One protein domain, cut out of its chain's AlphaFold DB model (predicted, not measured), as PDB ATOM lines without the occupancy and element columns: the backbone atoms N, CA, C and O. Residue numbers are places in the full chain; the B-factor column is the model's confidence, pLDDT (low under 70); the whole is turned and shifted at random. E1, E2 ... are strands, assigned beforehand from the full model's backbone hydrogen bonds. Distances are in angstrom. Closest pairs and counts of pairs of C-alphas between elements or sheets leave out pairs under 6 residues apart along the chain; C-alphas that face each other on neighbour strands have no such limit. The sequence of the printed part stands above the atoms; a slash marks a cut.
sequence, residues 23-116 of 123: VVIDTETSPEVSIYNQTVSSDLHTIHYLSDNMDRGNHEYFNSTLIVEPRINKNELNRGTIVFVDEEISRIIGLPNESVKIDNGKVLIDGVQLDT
ATOM      1  N   VAL A  23     -32.817 -15.830 -32.093       84.31
ATOM      2  CA  VAL A  23     -32.769 -17.282 -31.913       84.31
ATOM      3  C   VAL A  23     -31.728 -17.828 -32.883       84.31
ATOM      4  O   VAL A  23     -31.690 -17.415 -34.044       84.31
ATOM      5  N   VAL A  24     -30.875 -18.732 -32.407       84.19
ATOM      6  CA  VAL A  24     -29.986 -19.524 -33.262       84.19
ATOM      7  C   VAL A  24     -30.793 -20.722 -33.741       84.19
ATOM      8  O   VAL A  24     -31.166 -21.563 -32.930       84.19
ATOM      9  N   ILE A  25     -31.089 -20.785 -35.035       83.69
ATOM     10  CA  ILE A  25     -31.836 -21.897 -35.630       83.69
ATOM     11  C   ILE A  25     -30.832 -22.911 -36.168       83.69
ATOM     12  O   ILE A  25     -29.956 -22.556 -36.956       83.69
ATOM     13  N   ASP A  26     -30.971 -24.167 -35.759       82.50
ATOM     14  CA  ASP A  26     -30.216 -25.271 -36.343       82.50
ATOM     15  C   ASP A  26     -30.954 -25.830 -37.569       82.50
ATOM     16  O   ASP A  26     -31.955 -26.537 -37.435       82.50
ATOM     17  N   THR A  27     -30.477 -25.481 -38.764       83.25
ATOM     18  CA  THR A  27     -31.034 -25.948 -40.048       83.25
ATOM     19  C   THR A  27     -30.310 -27.154 -40.627       83.25
ATOM     20  O   THR A  27     -30.820 -27.774 -41.558       83.25
ATOM     21  N   GLU A  28     -29.130 -27.477 -40.103       84.44
ATOM     22  CA  GLU A  28     -28.234 -28.468 -40.701       84.44
ATOM     23  C   GLU A  28     -28.465 -29.861 -40.112       84.44
ATOM     24  O   GLU A  28     -28.276 -30.873 -40.790       84.44
ATOM     25  N   THR A  29     -28.903 -29.936 -38.854       86.25
ATOM     26  CA  THR A  29     -29.117 -31.221 -38.190       86.25
ATOM     27  C   THR A  29     -30.489 -31.806 -38.534       86.25
ATOM     28  O   THR A  29     -31.529 -31.201 -38.272       86.25
ATOM     29  N   SER A  30     -30.506 -33.045 -39.036       86.50
ATOM     30  CA  SER A  30     -31.741 -33.815 -39.238       86.50
ATOM     31  C   SER A  30     -32.151 -34.592 -37.975       86.50
ATOM     32  O   SER A  30     -31.283 -35.151 -37.291       86.50
ATOM     33  N   PRO A  31     -33.461 -34.684 -37.665       83.94
ATOM     34  CA  PRO A  31     -33.976 -35.564 -36.620       83.94
ATOM     35  C   PRO A  31     -33.978 -37.049 -37.002       83.94
ATOM     36  O   PRO A  31     -34.182 -37.875 -36.115       83.94
ATOM     37  N   GLU A  32     -33.805 -37.391 -38.280       86.81
ATOM     38  CA  GLU A  32     -33.810 -38.779 -38.751       86.81
ATOM     39  C   GLU A  32     -32.477 -39.482 -38.461       86.81
ATOM     40  O   GLU A  32     -31.401 -38.894 -38.580       86.81
ATOM     41  N   VAL A  33     -32.552 -40.763 -38.092       86.75
ATOM     42  CA  VAL A  33     -31.373 -41.589 -37.807       86.75
ATOM     43  C   VAL A  33     -30.834 -42.208 -39.096       86.75
ATOM     44  O   VAL A  33     -31.561 -42.870 -39.835       86.75
ATOM     45  N   SER A  34     -29.536 -42.031 -39.346       88.62
ATOM     46  CA  SER A  34     -28.846 -42.630 -40.490       88.62
ATOM     47  C   SER A  34     -28.752 -44.152 -40.356       88.62
ATOM     48  O   SER A  34     -28.180 -44.663 -39.395       88.62
ATOM     49  N   ILE A  35     -29.251 -44.878 -41.359       88.69
ATOM     50  CA  ILE A  35     -29.145 -46.341 -41.436       88.69
ATOM     51  C   ILE A  35     -27.939 -46.719 -42.302       88.69
ATOM     52  O   ILE A  35     -27.827 -46.298 -43.456       88.69
ATOM     53  N   TYR A  36     -27.046 -47.548 -41.763       89.94
ATOM     54  CA  TYR A  36     -25.888 -48.055 -42.496       89.94
ATOM     55  C   TYR A  36     -26.268 -49.291 -43.329       89.94
ATOM     56  O   TYR A  36     -26.368 -50.398 -42.809       89.94
ATOM     57  N   ASN A  37     -26.478 -49.100 -44.635       87.75
ATOM     58  CA  ASN A  37     -26.929 -50.152 -45.567       87.75
ATOM     59  C   ASN A  37     -25.789 -50.881 -46.305       87.75
ATOM     60  O   ASN A  37     -26.035 -51.605 -47.270       87.75
ATOM     61  N   GLN A  38     -24.538 -50.653 -45.909       89.00
ATOM     62  CA  GLN A  38     -23.359 -51.229 -46.558       89.00
ATOM     63  C   GLN A  38     -22.776 -52.371 -45.722       89.00
ATOM     64  O   GLN A  38     -23.106 -52.543 -44.549       89.00
ATOM     65  N   THR A  39     -21.883 -53.157 -46.321       88.12
ATOM     66  CA  THR A  39     -21.080 -54.118 -45.560       88.12
ATOM     67  C   THR A  39     -20.181 -53.357 -44.593       88.12
ATOM     68  O   THR A  39     -19.430 -52.481 -45.014       88.12
ATOM     69  N   VAL A  40     -20.248 -53.697 -43.306       89.50
ATOM     70  CA  VAL A  40     -19.415 -53.073 -42.272       89.50
ATOM     71  C   VAL A  40     -17.950 -53.393 -42.556       89.50
ATOM     72  O   VAL A  40     -17.543 -54.557 -42.549       89.50
ATOM     73  N   SER A  41     -17.174 -52.351 -42.847       89.25
ATOM     74  CA  SER A  41     -15.733 -52.452 -43.054       89.25
ATOM     75  C   SER A  41     -15.008 -52.743 -41.734       89.25
ATOM     76  O   SER A  41     -15.513 -52.443 -40.654       89.25
ATOM     77  N   SER A  42     -13.825 -53.357 -41.805       87.50
ATOM     78  CA  SER A  42     -13.071 -53.823 -40.628       87.50
ATOM     79  C   SER A  42     -12.476 -52.708 -39.764       87.50
ATOM     80  O   SER A  42     -12.007 -52.973 -38.658       87.50
ATOM     81  N   ASP A  43     -12.458 -51.479 -40.264       91.25
ATOM     82  CA  ASP A  43     -12.034 -50.268 -39.565       91.25
ATOM     83  C   ASP A  43     -13.163 -49.601 -38.763       91.25
ATOM     84  O   ASP A  43     -12.889 -48.690 -37.980       91.25
ATOM     85  N   LEU A  44     -14.405 -50.069 -38.914       92.44
ATOM     86  CA  LEU A  44     -15.561 -49.613 -38.148       92.44
ATOM     87  C   LEU A  44     -15.775 -50.493 -36.915       92.44
ATOM     88  O   LEU A  44     -15.614 -51.714 -36.958       92.44
ATOM     89  N   HIS A  45     -16.182 -49.874 -35.812       93.12
ATOM     90  CA  HIS A  45     -16.504 -50.581 -34.577       93.12
ATOM     91  C   HIS A  45     -18.008 -50.808 -34.476       93.12
ATOM     92  O   HIS A  45     -18.800 -49.898 -34.712       93.12
ATOM     93  N   THR A  46     -18.403 -52.020 -34.094       94.75
ATOM     94  CA  THR A  46     -19.803 -52.358 -33.835       94.75
ATOM     95  C   THR A  46     -20.053 -52.458 -32.340       94.75
ATOM     96  O   THR A  46     -19.274 -53.064 -31.603       94.75
ATOM     97  N   ILE A  47     -21.143 -51.847 -31.883       94.25
ATOM     98  CA  ILE A  47     -21.524 -51.833 -30.469       94.25
ATOM     99  C   ILE A  47     -22.995 -52.201 -30.372       94.25
ATOM    100  O   ILE A  47     -23.835 -51.571 -31.007       94.25
ATOM    101  N   HIS A  48     -23.314 -53.217 -29.574       95.75
ATOM    102  CA  HIS A  48     -24.701 -53.497 -29.232       95.75
ATOM    103  C   HIS A  48     -25.133 -52.550 -28.112       95.75
ATOM    104  O   HIS A  48     -24.603 -52.619 -27.003       95.75
ATOM    105  N   TYR A  49     -26.048 -51.640 -28.425       95.44
ATOM    106  CA  TYR A  49     -26.406 -50.534 -27.555       95.44
ATOM    107  C   TYR A  49     -27.760 -50.774 -26.900       95.44
ATOM    108  O   TYR A  49     -28.764 -50.987 -27.575       95.44
ATOM    109  N   LEU A  50     -27.774 -50.757 -25.568       92.81
ATOM    110  CA  LEU A  50     -28.937 -51.094 -24.740       92.81
ATOM    111  C   LEU A  50     -29.497 -49.887 -23.971       92.81
ATOM    112  O   LEU A  50     -30.325 -50.066 -23.086       92.81
ATOM    113  N   SER A  51     -29.037 -48.675 -24.288       91.81
ATOM    114  CA  SER A  51     -29.464 -47.433 -23.637       91.81
ATOM    115  C   SER A  51     -30.404 -46.627 -24.538       91.81
ATOM    116  O   SER A  51     -30.405 -46.776 -25.763       91.81
ATOM    117  N   ASP A  52     -31.220 -45.788 -23.909       87.44
ATOM    118  CA  ASP A  52     -32.221 -44.899 -24.496       87.44
ATOM    119  C   ASP A  52     -31.919 -43.417 -24.197       87.44
ATOM    120  O   ASP A  52     -32.782 -42.557 -24.337       87.44
ATOM    121  N   ASN A  53     -30.679 -43.084 -23.827       90.69
ATOM    122  CA  ASN A  53     -30.273 -41.734 -23.411       90.69
ATOM    123  C   ASN A  53     -30.447 -40.629 -24.485       90.69
ATOM    124  O   ASN A  53     -30.392 -39.443 -24.165       90.69
ATOM    125  N   MET A  54     -30.672 -41.006 -25.746       88.69
ATOM    126  CA  MET A  54     -30.993 -40.112 -26.868       88.69
ATOM    127  C   MET A  54     -32.433 -40.282 -27.380       88.69
ATOM    128  O   MET A  54     -32.763 -39.792 -28.465       88.69
ATOM    129  N   ASP A  55     -33.282 -40.992 -26.634       89.12
ATOM    130  CA  ASP A  55     -34.662 -41.258 -27.016       89.12
ATOM    131  C   ASP A  55     -35.527 -39.994 -26.974       89.12
ATOM    132  O   ASP A  55     -35.440 -39.137 -26.091       89.12
ATOM    133  N   ARG A  56     -36.386 -39.890 -27.982       86.06
ATOM    134  CA  ARG A  56     -37.354 -38.809 -28.174       86.06
ATOM    135  C   ARG A  56     -38.785 -39.348 -28.286       86.06
ATOM    136  O   ARG A  56     -39.665 -38.627 -28.756       86.06
ATOM    137  N   GLY A  57     -39.009 -40.591 -27.854       87.25
ATOM    138  CA  GLY A  57     -40.289 -41.305 -27.847       87.25
ATOM    139  C   GLY A  57     -40.426 -42.383 -28.928       87.25
ATOM    140  O   GLY A  57     -41.489 -42.985 -29.048       87.25
ATOM    141  N   ASN A  58     -39.377 -42.616 -29.716       86.69
ATOM    142  CA  ASN A  58     -39.375 -43.536 -30.857       86.69
ATOM    143  C   ASN A  58     -38.378 -44.697 -30.679       86.69
ATOM    144  O   ASN A  58     -38.411 -45.644 -31.466       86.69
ATOM    145  N   HIS A  59     -37.515 -44.636 -29.661       89.12
ATOM    146  CA  HIS A  59     -36.537 -45.657 -29.291       89.12
ATOM    147  C   HIS A  59     -35.559 -46.043 -30.414       89.12
ATOM    148  O   HIS A  59     -35.152 -47.201 -30.500       89.12
ATOM    149  N   GLU A  60     -35.151 -45.100 -31.271       89.44
ATOM    150  CA  GLU A  60     -34.392 -45.423 -32.490       89.44
ATOM    151  C   GLU A  60     -33.046 -46.121 -32.222       89.44
ATOM    152  O   GLU A  60     -32.599 -46.933 -33.032       89.44
ATOM    153  N   TYR A  61     -32.402 -45.818 -31.090       91.81
ATOM    154  CA  TYR A  61     -31.097 -46.382 -30.719       91.81
ATOM    155  C   TYR A  61     -31.180 -47.547 -29.730       91.81
ATOM    156  O   TYR A  61     -30.187 -48.257 -29.544       91.81
ATOM    157  N   PHE A  62     -32.335 -47.772 -29.103       92.88
ATOM    158  CA  PHE A  62     -32.468 -48.785 -28.064       92.88
ATOM    159  C   PHE A  62     -32.403 -50.194 -28.655       92.88
ATOM    160  O   PHE A  62     -33.084 -50.508 -29.633       92.88
ATOM    161  N   ASN A  63     -31.608 -51.064 -28.027       94.12
ATOM    162  CA  ASN A  63     -31.421 -52.456 -28.440       94.12
ATOM    163  C   ASN A  63     -31.009 -52.592 -29.919       94.12
ATOM    164  O   ASN A  63     -31.439 -53.503 -30.632       94.12
ATOM    165  N   SER A  64     -30.180 -51.659 -30.385       92.81
ATOM    166  CA  SER A  64     -29.702 -51.586 -31.764       92.81
ATOM    167  C   SER A  64     -28.207 -51.904 -31.850       92.81
ATOM    168  O   SER A  64     -27.497 -51.957 -30.843       92.81
ATOM    169  N   THR A  65     -27.711 -52.151 -33.061       94.81
ATOM    170  CA  THR A  65     -26.267 -52.226 -33.316       94.81
ATOM    171  C   THR A  65     -25.813 -50.901 -33.902       94.81
ATOM    172  O   THR A  65     -26.199 -50.549 -35.015       94.81
ATOM    173  N   LEU A  66     -24.968 -50.187 -33.165       94.56
ATOM    174  CA  LEU A  66     -24.343 -48.954 -33.617       94.56
ATOM    175  C   LEU A  66     -23.097 -49.270 -34.436       94.56
ATOM    176  O   LEU A  66     -22.312 -50.149 -34.073       94.56
ATOM    177  N   ILE A  67     -22.909 -48.514 -35.515       94.81
ATOM    178  CA  ILE A  67     -21.677 -48.488 -36.299       94.81
ATOM    179  C   ILE A  67     -20.947 -47.198 -35.942       94.81
ATOM    180  O   ILE A  67     -21.476 -46.108 -36.155       94.81
ATOM    181  N   VAL A  68     -19.755 -47.327 -35.368       93.38
ATOM    182  CA  VAL A  68     -18.966 -46.209 -34.853       93.38
ATOM    183  C   VAL A  68     -17.671 -46.100 -35.642       93.38
ATOM    184  O   VAL A  68     -16.884 -47.048 -35.712       93.38
ATOM    185  N   GLU A  69     -17.436 -44.924 -36.214       92.69
ATOM    186  CA  GLU A  69     -16.162 -44.561 -36.827       92.69
ATOM    187  C   GLU A  69     -15.160 -44.184 -35.723       92.69
ATOM    188  O   GLU A  69     -15.339 -43.168 -35.047       92.69
ATOM    189  N   PRO A  70     -14.093 -44.975 -35.490       89.75
ATOM    190  CA  PRO A  70     -13.176 -44.736 -34.370       89.75
ATOM    191  C   PRO A  70     -12.231 -43.551 -34.606       89.75
ATOM    192  O   PRO A  70     -11.578 -43.076 -33.676       89.75
ATOM    193  N   ARG A  71     -12.089 -43.103 -35.857       87.75
ATOM    194  CA  ARG A  71     -11.200 -42.007 -36.252       87.75
ATOM    195  C   ARG A  71     -12.020 -40.976 -37.005       87.75
ATOM    196  O   ARG A  71     -12.339 -41.194 -38.165       87.75
ATOM    197  N   ILE A  72     -12.296 -39.857 -36.350       84.69
ATOM    198  CA  ILE A  72     -12.987 -38.722 -36.956       84.69
ATOM    199  C   ILE A  72     -12.037 -37.534 -37.076       84.69
ATOM    200  O   ILE A  72     -11.227 -37.268 -36.175       84.69
ATOM    201  N   ASN A  73     -12.106 -36.814 -38.193       87.50
ATOM    202  CA  ASN A  73     -11.396 -35.550 -38.308       87.50
ATOM    203  C   ASN A  73     -12.118 -34.501 -37.455       87.50
ATOM    204  O   ASN A  73     -13.337 -34.379 -37.503       87.50
ATOM    205  N   LYS A  74     -11.379 -33.674 -36.709       83.69
ATOM    206  CA  LYS A  74     -11.985 -32.575 -35.939       83.69
ATOM    207  C   LYS A  74     -12.807 -31.624 -36.813       83.69
ATOM    208  O   LYS A  74     -13.759 -31.039 -36.318       83.69
ATOM    209  N   ASN A  75     -12.458 -31.498 -38.091       85.62
ATOM    210  CA  ASN A  75     -13.170 -30.651 -39.046       85.62
ATOM    211  C   ASN A  75     -14.521 -31.242 -39.500       85.62
ATOM    212  O   ASN A  75     -15.287 -30.548 -40.157       85.62
ATOM    213  N   GLU A  76     -14.801 -32.508 -39.181       85.56
ATOM    214  CA  GLU A  76     -16.075 -33.188 -39.461       85.56
ATOM    215  C   GLU A  76     -17.033 -33.121 -38.259       85.56
ATOM    216  O   GLU A  76     -18.204 -33.487 -38.367       85.56
ATOM    217  N   LEU A  77     -16.550 -32.640 -37.105       89.12
ATOM    218  CA  LEU A  77     -17.364 -32.440 -35.913       89.12
ATOM    219  C   LEU A  77     -18.151 -31.142 -36.039       89.12
ATOM    220  O   LEU A  77     -17.607 -30.047 -35.900       89.12
ATOM    221  N   ASN A  78     -19.452 -31.291 -36.246       91.00
ATOM    222  CA  ASN A  78     -20.392 -30.190 -36.327       91.00
ATOM    223  C   ASN A  78     -21.411 -30.292 -35.190       91.00
ATOM    224  O   ASN A  78     -21.543 -31.317 -34.514       91.00
ATOM    225  N   ARG A  79     -22.162 -29.209 -34.984       90.75
ATOM    226  CA  ARG A  79     -23.369 -29.254 -34.158       90.75
ATOM    227  C   ARG A  79     -24.280 -30.364 -34.688       90.75
ATOM    228  O   ARG A  79     -24.394 -30.546 -35.895       90.75
ATOM    229  N   GLY A  80     -24.870 -31.134 -33.783       90.00
ATOM    230  CA  GLY A  80     -25.743 -32.243 -34.141       90.00
ATOM    231  C   GLY A  80     -25.034 -33.562 -34.451       90.00
ATOM    232  O   GLY A  80     -25.715 -34.589 -34.445       90.00
ATOM    233  N   THR A  81     -23.708 -33.587 -34.643       91.56
ATOM    234  CA  THR A  81     -22.950 -34.843 -34.769       91.56
ATOM    235  C   THR A  81     -23.151 -35.697 -33.515       91.56
ATOM    236  O   THR A  81     -23.071 -35.198 -32.389       91.56
ATOM    237  N   ILE A  82     -23.425 -36.988 -33.715       92.25
ATOM    238  CA  ILE A  82     -23.541 -37.973 -32.638       92.25
ATOM    239  C   ILE A  82     -22.181 -38.626 -32.446       92.25
ATOM    240  O   ILE A  82     -21.574 -39.102 -33.404       92.25
ATOM    241  N   VAL A  83     -21.712 -38.647 -31.207       93.50
ATOM    242  CA  VAL A  83     -20.431 -39.225 -30.807       93.50
ATOM    243  C   VAL A  83     -20.662 -40.316 -29.776       93.50
ATOM    244  O   VAL A  83     -21.597 -40.226 -28.986       93.50
ATOM    245  N   PHE A  84     -19.803 -41.331 -29.775       93.62
ATOM    246  CA  PHE A  84     -19.772 -42.353 -28.733       93.62
ATOM    247  C   PHE A  84     -18.627 -42.036 -27.766       93.62
ATOM    248  O   PHE A  84     -17.460 -42.062 -28.164       93.62
ATOM    249  N   VAL A  85     -18.952 -41.676 -26.525       91.25
ATOM    250  CA  VAL A  85     -18.007 -41.228 -25.490       91.25
ATOM    251  C   VAL A  85     -18.445 -41.824 -24.157       91.25
ATOM    252  O   VAL A  85     -19.629 -41.812 -23.851       91.25
ATOM    253  N   ASP A  86     -17.497 -42.355 -23.381       91.75
ATOM    254  CA  ASP A  86     -17.754 -42.930 -22.052       91.75
ATOM    255  C   ASP A  86     -18.903 -43.960 -22.032       91.75
ATOM    256  O   ASP A  86     -19.759 -43.947 -21.157       91.75
ATOM    257  N   GLU A  87     -18.909 -44.861 -23.021       91.62
ATOM    258  CA  GLU A  87     -19.922 -45.918 -23.213       91.62
ATOM    259  C   GLU A  87     -21.335 -45.422 -23.572       91.62
ATOM    260  O   GLU A  87     -22.271 -46.219 -23.679       91.62
ATOM    261  N   GLU A  88     -21.492 -44.130 -23.854       93.75
ATOM    262  CA  GLU A  88     -22.762 -43.515 -24.216       93.75
ATOM    263  C   GLU A  88     -22.720 -42.827 -25.582       93.75
ATOM    264  O   GLU A  88     -21.683 -42.334 -26.028       93.75
ATOM    265  N   ILE A  89     -23.873 -42.751 -26.254       93.94
ATOM    266  CA  ILE A  89     -24.036 -41.814 -27.366       93.94
ATOM    267  C   ILE A  89     -24.405 -40.439 -26.821       93.94
ATOM    268  O   ILE A  89     -25.245 -40.299 -25.938       93.94
ATOM    269  N   SER A  90     -23.779 -39.409 -27.361       92.50
ATOM    270  CA  SER A  90     -24.031 -38.013 -27.024       92.50
ATOM    271  C   SER A  90     -24.094 -37.194 -28.298       92.50
ATOM    272  O   SER A  90     -23.542 -37.580 -29.329       92.50
ATOM    273  N   ARG A  91     -24.752 -36.037 -28.242       91.69
ATOM    274  CA  ARG A  91     -24.853 -35.137 -29.389       91.69
ATOM    275  C   ARG A  91     -24.146 -33.820 -29.120       91.69
ATOM    276  O   ARG A  91     -24.297 -33.231 -28.054       91.69
ATOM    277  N   ILE A  92     -23.385 -33.349 -30.102       92.19
ATOM    278  CA  ILE A  92     -22.653 -32.086 -29.994       92.19
ATOM    279  C   ILE A  92     -23.640 -30.915 -30.033       92.19
ATOM    280  O   ILE A  92     -24.320 -30.686 -31.033       92.19
ATOM    281  N   ILE A  93     -23.688 -30.151 -28.942       91.00
ATOM    282  CA  ILE A  93     -24.546 -28.966 -28.776       91.00
ATOM    283  C   ILE A  93     -23.726 -27.664 -28.776       91.00
ATOM    284  O   ILE A  93     -24.299 -26.583 -28.820       91.00
ATOM    285  N   GLY A  94     -22.397 -27.712 -28.750       90.81
ATOM    286  CA  GLY A  94     -21.557 -26.513 -28.771       90.81
ATOM    287  C   GLY A  94     -20.252 -26.759 -29.508       90.81
ATOM    288  O   GLY A  94     -19.722 -27.871 -29.477       90.81
ATOM    289  N   LEU A  95     -19.754 -25.725 -30.171       91.69
ATOM    290  CA  LEU A  95     -18.512 -25.740 -30.932       91.69
ATOM    291  C   LEU A  95     -17.422 -24.919 -30.226       91.69
ATOM    292  O   LEU A  95     -17.713 -24.099 -29.352       91.69
ATOM    293  N   PRO A  96     -16.139 -25.126 -30.577       92.25
ATOM    294  CA  PRO A  96     -15.057 -24.314 -30.034       92.25
ATOM    295  C   PRO A  96     -15.312 -22.815 -30.224       92.25
ATOM    296  O   PRO A  96     -15.694 -22.376 -31.305       92.25
ATOM    297  N   ASN A  97     -15.006 -22.035 -29.184       93.38
ATOM    298  CA  ASN A  97     -15.222 -20.585 -29.093       93.38
ATOM    299  C   ASN A  97     -16.680 -20.128 -28.909       93.38
ATOM    300  O   ASN A  97     -16.908 -18.924 -28.868       93.38
ATOM    301  N   GLU A  98     -17.633 -21.044 -28.730       93.44
ATOM    302  CA  GLU A  98     -18.995 -20.709 -28.300       93.44
ATOM    303  C   GLU A  98     -19.135 -20.797 -26.772       93.44
ATOM    304  O   GLU A  98     -18.576 -21.686 -26.119       93.44
ATOM    305  N   SER A  99     -19.934 -19.907 -26.186       95.00
ATOM    306  CA  SER A  99     -20.378 -20.009 -24.795       95.00
ATOM    307  C   SER A  99     -21.713 -20.744 -24.721       95.00
ATOM    308  O   SER A  99     -22.736 -20.219 -25.159       95.00
ATOM    309  N   VAL A 100     -21.734 -21.914 -24.080       93.81
ATOM    310  CA  VAL A 100     -22.962 -22.690 -23.850       93.81
ATOM    311  C   VAL A 100     -23.482 -22.454 -22.433       93.81
ATOM    312  O   VAL A 100     -22.756 -22.641 -21.457       93.81
ATOM    313  N   LYS A 101     -24.756 -22.080 -22.306       94.44
ATOM    314  CA  LYS A 101     -25.462 -21.979 -21.020       94.44
ATOM    315  C   LYS A 101     -26.767 -22.761 -21.086       94.44
ATOM    316  O   LYS A 101     -27.484 -22.674 -22.075       94.44
ATOM    317  N   ILE A 102     -27.101 -23.470 -20.012       91.50
ATOM    318  CA  ILE A 102     -28.445 -24.013 -19.807       91.50
ATOM    319  C   ILE A 102     -29.146 -23.135 -18.771       91.50
ATOM    320  O   ILE A 102     -28.613 -22.911 -17.685       91.50
ATOM    321  N   ASP A 103     -30.315 -22.609 -19.117       90.69
ATOM    322  CA  ASP A 103     -31.112 -21.739 -18.251       90.69
ATOM    323  C   ASP A 103     -32.591 -22.104 -18.386       90.69
ATOM    324  O   ASP A 103     -33.146 -22.052 -19.484       90.69
ATOM    325  N   ASN A 104     -33.224 -22.527 -17.288       89.12
ATOM    326  CA  ASN A 104     -34.621 -22.982 -17.259       89.12
ATOM    327  C   ASN A 104     -34.966 -24.001 -18.365       89.12
ATOM    328  O   ASN A 104     -35.963 -23.856 -19.071       89.12
ATOM    329  N   GLY A 105     -34.107 -25.009 -18.555       85.94
ATOM    330  CA  GLY A 105     -34.298 -26.059 -19.566       85.94
ATOM    331  C   GLY A 105     -34.057 -25.614 -21.013       85.94
ATOM    332  O   GLY A 105     -34.232 -26.410 -21.931       85.94
ATOM    333  N   LYS A 106     -33.639 -24.365 -21.235       88.12
ATOM    334  CA  LYS A 106     -33.273 -23.842 -22.553       88.12
ATOM    335  C   LYS A 106     -31.765 -23.862 -22.714       88.12
ATOM    336  O   LYS A 106     -31.041 -23.480 -21.797       88.12
ATOM    337  N   VAL A 107     -31.301 -24.249 -23.895       91.31
ATOM    338  CA  VAL A 107     -29.897 -24.109 -24.281       91.31
ATOM    339  C   VAL A 107     -29.700 -22.743 -24.930       91.31
ATOM    340  O   VAL A 107     -30.472 -22.346 -25.803       91.31
ATOM    341  N   LEU A 108     -28.666 -22.028 -24.500       92.81
ATOM    342  CA  LEU A 108     -28.235 -20.756 -25.059       92.81
ATOM    343  C   LEU A 108     -26.813 -20.891 -25.600       92.81
ATOM    344  O   LEU A 108     -25.938 -21.403 -24.899       92.81
ATOM    345  N   ILE A 109     -26.596 -20.381 -26.809       93.56
ATOM    346  CA  ILE A 109     -25.295 -20.247 -27.468       93.56
ATOM    347  C   ILE A 109     -25.002 -18.754 -27.576       93.56
ATOM    348  O   ILE A 109     -25.809 -18.005 -28.123       93.56
ATOM    349  N   ASP A 110     -23.907 -18.304 -26.968       93.69
ATOM    350  CA  ASP A 110     -23.505 -16.889 -26.915       93.69
ATOM    351  C   ASP A 110     -24.618 -15.953 -26.400       93.69
ATOM    352  O   ASP A 110     -24.780 -14.814 -26.833       93.69
ATOM    353  N   GLY A 111     -25.411 -16.453 -25.446       91.44
ATOM    354  CA  GLY A 111     -26.527 -15.725 -24.829       91.44
ATOM    355  C   GLY A 111     -27.830 -15.732 -25.635       91.44
ATOM    356  O   GLY A 111     -28.825 -15.171 -25.175       91.44
ATOM    357  N   VAL A 112     -27.855 -16.391 -26.792       91.88
ATOM    358  CA  VAL A 112     -29.011 -16.495 -27.690       91.88
ATOM    359  C   VAL A 112     -29.614 -17.896 -27.585       91.88
ATOM    360  O   VAL A 112     -28.883 -18.881 -27.554       91.88
ATOM    361  N   GLN A 113     -30.944 -18.014 -27.508       91.50
ATOM    362  CA  GLN A 113     -31.601 -19.322 -27.401       91.50
ATOM    363  C   GLN A 113     -31.334 -20.160 -28.663       91.50
ATOM    364  O   GLN A 113     -31.504 -19.664 -29.776       91.50
ATOM    365  N   LEU A 114     -30.950 -21.424 -28.483       90.56
ATOM    366  CA  LEU A 114     -30.858 -22.412 -29.555       90.56
ATOM    367  C   LEU A 114     -32.244 -23.021 -29.802       90.56
ATOM    368  O   LEU A 114     -32.841 -23.590 -28.887       90.56
ATOM    369  N   ASP A 115     -32.741 -22.907 -31.028       88.31
ATOM    370  CA  ASP A 115     -33.937 -23.600 -31.504       88.31
ATOM    371  C   ASP A 115     -33.527 -24.796 -32.361       88.31
ATOM    372  O   ASP A 115     -32.908 -24.670 -33.420       88.31
ATOM    373  N   THR A 116     -33.815 -25.981 -31.834       85.69
ATOM    374  CA  THR A 116     -33.442 -27.258 -32.427       85.69
ATOM    375  C   THR A 116     -34.379 -28.354 -31.934       85.69
ATOM    376  O   THR A 116     -34.862 -28.333 -30.798       85.69
TER     377      THR A 116
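This is residues 23 to 116 of the 123 residues of the protein "Putative signal peptidase I" of Bacillus sp. TS-2 (UniProt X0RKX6). With little regular structure, three small strand groups make a row: the mixed sheet E1 E8 E7 E6 at one end, antiparallel hairpin E4-E5 in the middle, antiparallel hairpin E2-E3 at the other end. The loop of residues 26 to 44 runs between the two ends. The 94 printed residues include eight named strands, E1 to E8 in chain order, holding 33 residues, all strand. The whole is only just loose, close to compact: radius of gyration of the C-alphas 15.0 A, spans 43 by 31 by 25 A.

E1, residues 23 to 25, is parallel to E8, residues 112 to 115, at 37 degrees; N 24 and O 113 are 2.9 A apart. E2, residues 45 to 49, and E3, residues 64 to 68, form a hairpin at 150 degrees; N 47 and O 66 are 3.0 A apart. E4, residues 82 to 85, and E5, residues 88 to 91, form another; N 83 and O 90 are 2.8 A apart. E6, residues 100 to 103, and E7, residues 106 to 109, form a third; N 101 and O 108 are 2.9 A apart. E5 and E6 are apart. E7 and E8 meet only at a point.

C-alpha 23 is at (-32.769, -17.282, -31.913), C-alpha 115 at (-33.937, -23.600, -31.504). E2 spans 12.1 A, E3 12.4 A.

The printed part has no cut. Links E1 to E2, E2 to E3 and E3 to E4 are long. No printed residue is under 70 in pLDDT.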